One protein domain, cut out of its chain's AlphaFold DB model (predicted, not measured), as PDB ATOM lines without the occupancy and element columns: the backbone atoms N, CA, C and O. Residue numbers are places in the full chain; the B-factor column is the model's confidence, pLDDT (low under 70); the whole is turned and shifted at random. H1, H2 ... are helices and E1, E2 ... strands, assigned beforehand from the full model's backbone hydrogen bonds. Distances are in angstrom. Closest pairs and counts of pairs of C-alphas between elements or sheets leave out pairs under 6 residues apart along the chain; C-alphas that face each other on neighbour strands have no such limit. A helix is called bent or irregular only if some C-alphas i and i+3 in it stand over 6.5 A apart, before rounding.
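This is residues 11 to 69 of the 486 residues of the protein "Hypothetical protein" of Calcidiscus leptoporus (UniProt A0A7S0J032). Two short parallel strands, E1 and E2, lie side by side between H1 at one end and three helices, H3 next to the strands, H2, and H4 at the far end. The printed part has 59 residues, mostly helix by class, in order E1, H1, E2, H2, H3, H4. It is only just compact, close to loose: radius of gyration of the C-alphas 12.1 A, spans 34 by 24 by 17 A.

Find E1, residues 11 to 13, from C-alpha 11 at (133.502, 147.949, 152.095). H1 is 18 to 22, E2 28 to 31, H2 42 to 47, H3 49 to 57, 11.5 A long, and H4 62 to 69, ending at (124.702, 125.331, 150.568).

E1, H1, E2 form a strand-helix-strand unit, parallel strands joined through a helix, with a right-handed crossover; N 30 and O 11 are 2.8 A apart. Closest C-alphas of E1 and H3 are Val 12 and Gly 50, 6.5 A. H3 and H4 only just touch, only at the corner, with 3 pairs of C-alphas within 8 A, closest Ser 56 and Val 62, 6.1 A. H2 is irregular, C-alphas 43 and 46 being 7.5 A apart; O i to N i+4 pairs within hydrogen-bond range are 0 of 2, i+3 pairs 2 of 3; H3 has 4 of 5, H1 and H4 every one.

C-alphas 22 and 68, the farthest apart, are 35.0 A apart. The printed part has no cut, no link is long, and no printed residue is under 70 in pLDDT.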
ATOM      1  N   LYS A  11     133.130 148.575 150.825       92.31
ATOM      2  CA  LYS A  11     133.502 147.949 152.095       92.31
ATOM      3  C   LYS A  11     132.487 146.863 152.450       92.31
ATOM      4  O   LYS A  11     131.283 147.086 152.363       92.31
ATOM      5  N   VAL A  12     132.984 145.699 152.860       93.69
ATOM      6  CA  VAL A  12     132.185 144.601 153.419       93.69
ATOM      7  C   VAL A  12     132.598 144.450 154.876       93.69
ATOM      8  O   VAL A  12     133.716 144.018 155.149       93.69
ATOM      9  N   THR A  13     131.756 144.887 155.815       92.38
ATOM     10  CA  THR A  13     132.167 145.032 157.226       92.38
ATOM     11  C   THR A  13     131.048 144.717 158.212       92.38
ATOM     12  O   THR A  13     129.869 144.738 157.858       92.38
ATOM     13  N   ILE A  14     131.421 144.435 159.462       90.44
ATOM     14  CA  ILE A  14     130.474 144.352 160.579       90.44
ATOM     15  C   ILE A  14     130.082 145.788 160.971       90.44
ATOM     16  O   ILE A  14     130.992 146.600 161.197       90.44
ATOM     17  N   PRO A  15     128.778 146.113 161.071       88.62
ATOM     18  CA  PRO A  15     128.327 147.430 161.517       88.62
ATOM     19  C   PRO A  15     128.955 147.839 162.857       88.62
ATOM     20  O   PRO A  15     128.992 147.050 163.799       88.62
ATOM     21  N   GLY A  16     129.473 149.065 162.937       88.75
ATOM     22  CA  GLY A  16     130.121 149.608 164.137       88.75
ATOM     23  C   GLY A  16     131.558 149.130 164.387       88.75
ATOM     24  O   GLY A  16     132.187 149.572 165.348       88.75
ATOM     25  N   SER A  17     132.113 148.260 163.537       89.69
ATOM     26  CA  SER A  17     133.535 147.896 163.602       89.69
ATOM     27  C   SER A  17     134.450 149.097 163.323       89.69
ATOM     28  O   SER A  17     134.039 150.080 162.708       89.69
ATOM     29  N   LEU A  18     135.730 149.010 163.713       89.62
ATOM     30  CA  LEU A  18     136.709 150.077 163.451       89.62
ATOM     31  C   LEU A  18     136.817 150.428 161.960       89.62
ATOM     32  O   LEU A  18     136.913 151.602 161.614       89.62
ATOM     33  N   LEU A  19     136.771 149.428 161.073       87.94
ATOM     34  CA  LEU A  19     136.818 149.652 159.627       87.94
ATOM     35  C   LEU A  19     135.532 150.311 159.112       87.94
ATOM     36  O   LEU A  19     135.599 151.200 158.264       87.94
ATOM     37  N   ASP A  20     134.372 149.905 159.637       90.19
ATOM     38  CA  ASP A  20     133.098 150.546 159.317       90.19
ATOM     39  C   ASP A  20     133.124 152.023 159.729       90.19
ATOM     40  O   ASP A  20     132.860 152.889 158.897       90.19
ATOM     41  N   ALA A  21     133.556 152.305 160.963       90.56
ATOM     42  CA  ALA A  21     133.702 153.650 161.508       90.56
ATOM     43  C   ALA A  21     134.703 154.507 160.714       90.56
ATOM     44  O   ALA A  21     134.424 155.677 160.465       90.56
ATOM     45  N   ALA A  22     135.829 153.934 160.280       89.06
ATOM     46  CA  ALA A  22     136.878 154.653 159.558       89.06
ATOM     47  C   ALA A  22     136.522 154.971 158.094       89.06
ATOM     48  O   ALA A  22     136.962 155.989 157.564       89.06
ATOM     49  N   LEU A  23     135.735 154.119 157.428       87.31
ATOM     50  CA  LEU A  23     135.399 154.257 156.005       87.31
ATOM     51  C   LEU A  23     133.958 154.738 155.806       87.31
ATOM     52  O   LEU A  23     133.099 154.008 155.317       87.31
ATOM     53  N   GLN A  24     133.683 155.975 156.209       83.31
ATOM     54  CA  GLN A  24     132.389 156.639 156.014       83.31
ATOM     55  C   GLN A  24     132.156 157.042 154.541       83.31
ATOM     56  O   GLN A  24     133.040 156.830 153.701       83.31
ATOM     57  N   PRO A  25     130.977 157.599 154.183       85.19
ATOM     58  CA  PRO A  25     130.736 158.088 152.834       85.19
ATOM     59  C   PRO A  25     131.907 158.931 152.288       85.19
ATOM     60  O   PRO A  25     132.480 159.742 153.017       85.19
ATOM     61  N   PRO A  26     132.272 158.733 151.009       89.88
ATOM     62  CA  PRO A  26     131.388 158.192 149.980       89.88
ATOM     63  C   PRO A  26     131.651 156.718 149.600       89.88
ATOM     64  O   PRO A  26     131.176 156.275 148.559       89.88
ATOM     65  N   VAL A  27     132.382 155.942 150.414       92.56
ATOM     66  CA  VAL A  27     132.587 154.498 150.169       92.56
ATOM     67  C   VAL A  27     131.271 153.738 150.363       92.56
ATOM     68  O   VAL A  27     130.636 153.845 151.412       92.56
ATOM     69  N   SER A  28     130.864 152.951 149.363       91.06
ATOM     70  CA  SER A  28     129.657 152.119 149.464       91.06
ATOM     71  C   SER A  28     129.861 150.985 150.472       91.06
ATOM     72  O   SER A  28     130.942 150.399 150.532       91.06
ATOM     73  N   SER A  29     128.823 150.656 151.245       90.94
ATOM     74  CA  SER A  29     128.883 149.636 152.297       90.94
ATOM     75  C   SER A  29     127.954 148.466 152.008       90.94
ATOM     76  O   SER A  29     126.803 148.660 151.619       90.94
ATOM     77  N   LEU A  30     128.448 147.260 152.265       92.75
ATOM     78  CA  LEU A  30     127.658 146.049 152.414       92.75
ATOM     79  C   LEU A  30     127.907 145.478 153.809       92.75
ATOM     80  O   LEU A  30     129.044 145.405 154.286       92.75
ATOM     81  N   VAL A  31     126.831 145.053 154.466       93.31
ATOM     82  CA  VAL A  31     126.936 144.307 155.723       93.31
ATOM     83  C   VAL A  31     127.694 143.009 155.475       93.31
ATOM     84  O   VAL A  31     127.500 142.371 154.442       93.31
ATOM     85  N   HIS A  32     128.575 142.612 156.391       93.62
ATOM     86  CA  HIS A  32     129.352 141.379 156.239       93.62
ATOM     87  C   HIS A  32     128.439 140.163 156.061       93.62
ATOM     88  O   HIS A  32     128.565 139.452 155.065       93.62
ATOM     89  N   GLN A  33     127.464 139.980 156.951       91.62
ATOM     90  CA  GLN A  33     126.484 138.894 156.870       91.62
ATOM     91  C   GLN A  33     125.167 139.386 156.256       91.62
ATOM     92  O   GLN A  33     124.728 140.488 156.596       91.62
ATOM     93  N   PRO A  34     124.518 138.604 155.368       87.38
ATOM     94  CA  PRO A  34     123.270 139.006 154.715       87.38
ATOM     95  C   PRO A  34     122.112 139.329 155.667       87.38
ATOM     96  O   PRO A  34     121.249 140.130 155.322       87.38
ATOM     97  N   ASP A  35     122.100 138.732 156.858       88.44
ATOM     98  CA  ASP A  35     121.114 138.984 157.913       88.44
ATOM     99  C   ASP A  35     121.447 140.214 158.786       88.44
ATOM    100  O   ASP A  35     120.682 140.565 159.682       88.44
ATOM    101  N   GLY A  36     122.582 140.876 158.534       85.88
ATOM    102  CA  GLY A  36     123.078 142.004 159.321       85.88
ATOM    103  C   GLY A  36     123.624 141.624 160.700       85.88
ATOM    104  O   GLY A  36     123.985 142.519 161.466       85.88
ATOM    105  N   LEU A  37     123.696 140.331 161.029       86.50
ATOM    106  CA  LEU A  37     124.209 139.850 162.306       86.50
ATOM    107  C   LEU A  37     125.740 139.696 162.277       86.50
ATOM    108  O   LEU A  37     126.419 139.935 161.279       86.50
ATOM    109  N   SER A  38     126.298 139.312 163.426       84.25
ATOM    110  CA  SER A  38     127.723 139.013 163.605       84.25
ATOM    111  C   SER A  38     127.904 137.608 164.193       84.25
ATOM    112  O   SER A  38     128.585 137.424 165.201       84.25
ATOM    113  N   THR A  39     127.248 136.613 163.591       84.88
ATOM    114  CA  THR A  39     127.205 135.223 164.086       84.88
ATOM    115  C   THR A  39     128.161 134.280 163.348       84.88
ATOM    116  O   THR A  39     128.597 133.280 163.918       84.88
ATOM    117  N   ALA A  40     128.555 134.609 162.116       84.12
ATOM    118  CA  ALA A  40     129.581 133.888 161.367       84.12
ATOM    119  C   ALA A  40     130.998 134.445 161.614       84.12
ATOM    120  O   ALA A  40     131.263 135.635 161.448       84.12
ATOM    121  N   ALA A  41     131.935 133.564 161.977       83.19
ATOM    122  CA  ALA A  41     133.367 133.879 162.018       83.19
ATOM    123  C   ALA A  41     133.997 133.805 160.613       83.19
ATOM    124  O   ALA A  41     133.514 133.042 159.783       83.19
ATOM    125  N   GLY A  42     135.133 134.478 160.381       84.69
ATOM    126  CA  GLY A  42     135.738 134.640 159.045       84.69
ATOM    127  C   GLY A  42     135.956 133.357 158.222       84.69
ATOM    128  O   GLY A  42     135.725 133.341 157.019       84.69
ATOM    129  N   ARG A  43     136.304 132.217 158.837       87.38
ATOM    130  CA  ARG A  43     136.423 130.922 158.117       87.38
ATOM    131  C   ARG A  43     135.087 130.326 157.635       87.38
ATOM    132  O   ARG A  43     135.075 129.280 156.984       87.38
ATOM    133  N   HIS A  44     133.972 130.978 157.960       90.44
ATOM    134  CA  HIS A  44     132.625 130.702 157.463       90.44
ATOM    135  C   HIS A  44     132.184 131.725 156.407       90.44
ATOM    136  O   HIS A  44     131.045 131.671 155.956       90.44
ATOM    137  N   ASP A  45     133.073 132.612 155.944       90.38
ATOM    138  CA  ASP A  45     132.730 133.676 154.985       90.38
ATOM    139  C   ASP A  45     132.249 133.173 153.625       90.38
ATOM    140  O   ASP A  45     131.701 133.934 152.834       90.38
ATOM    141  N   TYR A  46     132.357 131.868 153.375       92.25
ATOM    142  CA  TYR A  46     131.746 131.212 152.226       92.25
ATOM    143  C   TYR A  46     130.213 131.355 152.172       92.25
ATOM    144  O   TYR A  46     129.636 131.116 151.114       92.25
ATOM    145  N   VAL A  47     129.553 131.767 153.264       93.00
ATOM    146  CA  VAL A  47     128.113 132.095 153.297       93.00
ATOM    147  C   VAL A  47     127.822 133.595 153.463       93.00
ATOM    148  O   VAL A  47     126.664 133.984 153.590       93.00
ATOM    149  N   THR A  48     128.849 134.448 153.483       94.12
ATOM    150  CA  THR A  48     128.727 135.887 153.768       94.12
ATOM    151  C   THR A  48     129.057 136.728 152.535       94.12
ATOM    152  O   THR A  48     129.597 136.229 151.544       94.12
ATOM    153  N   HIS A  49     128.787 138.037 152.571       94.06
ATOM    154  CA  HIS A  49     129.178 138.932 151.475       94.06
ATOM    155  C   HIS A  49     130.698 138.979 151.254       94.06
ATOM    156  O   HIS A  49     131.126 139.395 150.180       94.06
ATOM    157  N   GLY A  50     131.505 138.496 152.210       91.12
ATOM    158  CA  GLY A  50     132.948 138.321 152.038       91.12
ATOM    159  C   GLY A  50     133.309 137.408 150.861       91.12
ATOM    160  O   GLY A  50     134.259 137.708 150.145       91.12
ATOM    161  N   MET A  51     132.530 136.347 150.606       91.94
ATOM    162  CA  MET A  51     132.701 135.473 149.433       91.94
ATOM    163  C   MET A  51     131.681 135.755 148.326       91.94
ATOM    164  O   MET A  51     132.027 135.713 147.144       91.94
ATOM    165  N   LEU A  52     130.427 136.057 148.679       93.88
ATOM    166  CA  LEU A  52     129.357 136.206 147.688       93.88
ATOM    167  C   LEU A  52     129.588 137.401 146.747       93.88
ATOM    168  O   LEU A  52     129.271 137.307 145.561       93.88
ATOM    169  N   LEU A  53     130.170 138.502 147.244       94.12
ATOM    170  CA  LEU A  53     130.491 139.658 146.405       94.12
ATOM    171  C   LEU A  53     131.613 139.335 145.397       94.12
ATOM    172  O   LEU A  53     131.356 139.496 144.202       94.12
ATOM    173  N   PRO A  54     132.807 138.840 145.798       93.50
ATOM    174  CA  PRO A  54     133.826 138.404 144.841       93.50
ATOM    175  C   PRO A  54     133.310 137.373 143.838       93.50
ATOM    176  O   PRO A  54     133.558 137.513 142.644       93.50
ATOM    177  N   LEU A  55     132.530 136.387 144.295       93.06
ATOM    178  CA  LEU A  55     131.922 135.390 143.416       93.06
ATOM    179  C   LEU A  55     131.076 136.051 142.319       93.06
ATOM    180  O   LEU A  55     131.240 135.726 141.143       93.06
ATOM    181  N   SER A  56     130.199 136.989 142.692       94.19
ATOM    182  CA  SER A  56     129.358 137.715 141.736       94.19
ATOM    183  C   SER A  56     130.181 138.570 140.770       94.19
ATOM    184  O   SER A  56     129.865 138.620 139.583       94.19
ATOM    185  N   LEU A  57     131.229 139.244 141.257       93.81
ATOM    186  CA  LEU A  57     132.104 140.089 140.436       93.81
ATOM    187  C   LEU A  57     132.924 139.269 139.430       93.81
ATOM    188  O   LEU A  57     133.210 139.751 138.337       93.81
ATOM    189  N   CYS A  58     133.241 138.019 139.762       92.81
ATOM    190  CA  CYS A  58     133.888 137.066 138.862       92.81
ATOM    191  C   CYS A  58     132.907 136.363 137.900       92.81
ATOM    192  O   CYS A  58     133.300 135.422 137.215       92.81
ATOM    193  N   GLY A  59     131.636 136.783 137.845       94.44
ATOM    194  CA  GLY A  59     130.618 136.188 136.971       94.44
ATOM    195  C   GLY A  59     130.036 134.863 137.480       94.44
ATOM    196  O   GLY A  59     129.326 134.177 136.744       94.44
ATOM    197  N   GLY A  60     130.316 134.487 138.730       93.81
ATOM    198  CA  GLY A  60     129.715 133.329 139.379       93.81
ATOM    199  C   GLY A  60     128.241 133.555 139.732       93.81
ATOM    200  O   GLY A  60     127.811 134.667 140.038       93.81
ATOM    201  N   SER A  61     127.447 132.481 139.724       95.25
ATOM    202  CA  SER A  61     126.037 132.534 140.136       95.25
ATOM    203  C   SER A  61     125.921 132.421 141.659       95.25
ATOM    204  O   SER A  61     126.045 131.331 142.218       95.25
ATOM    205  N   VAL A  62     125.631 133.540 142.331       94.50
ATOM    206  CA  VAL A  62     125.313 133.567 143.774       94.50
ATOM    207  C   VAL A  62     124.118 132.663 144.088       94.50
ATOM    208  O   VAL A  62     124.126 131.950 145.086       94.50
ATOM    209  N   ALA A  63     123.113 132.623 143.208       94.50
ATOM    210  CA  ALA A  63     121.957 131.746 143.376       94.50
ATOM    211  C   ALA A  63     122.345 130.258 143.332       94.50
ATOM    212  O   ALA A  63     121.858 129.468 144.136       94.50
ATOM    213  N   ASP A  64     123.236 129.857 142.420       94.06
ATOM    214  CA  ASP A  64     123.772 128.491 142.384       94.06
ATOM    215  C   ASP A  64     124.565 128.201 143.651       94.06
ATOM    216  O   ASP A  64     124.353 127.164 144.272       94.06
ATOM    217  N   TRP A  65     125.416 129.134 144.066       94.56
ATOM    218  CA  TRP A  65     126.207 128.985 145.276       94.56
ATOM    219  C   TRP A  65     125.335 128.735 146.504       94.56
ATOM    220  O   TRP A  65     125.515 127.729 147.185       94.56
ATOM    221  N   CYS A  66     124.321 129.577 146.720       93.56
ATOM    222  CA  CYS A  66     123.354 129.409 147.801       93.56
ATOM    223  C   CYS A  66     122.580 128.087 147.696       93.56
ATOM    224  O   CYS A  66     122.402 127.412 148.704       93.56
ATOM    225  N   ARG A  67     122.186 127.658 146.488       93.19
ATOM    226  CA  ARG A  67     121.570 126.332 146.288       93.19
ATOM    227  C   ARG A  67     122.509 125.181 146.639       93.19
ATOM    228  O   ARG A  67     122.042 124.138 147.068       93.19
ATOM    229  N   GLY A  68     123.815 125.341 146.439       92.12
ATOM    230  CA  GLY A  68     124.800 124.344 146.850       92.12
ATOM    231  C   GLY A  68     124.953 124.242 148.367       92.12
ATOM    232  O   GLY A  68     125.291 123.173 148.865       92.12
ATOM    233  N   LEU A  69     124.679 125.324 149.103       93.44
ATOM    234  CA  LEU A  69     124.702 125.331 150.568       93.44
ATOM    235  C   LEU A  69     123.525 124.566 151.178       93.44
ATOM    236  O   LEU A  69     123.690 124.005 152.258       93.44
TER     237      LEU A  69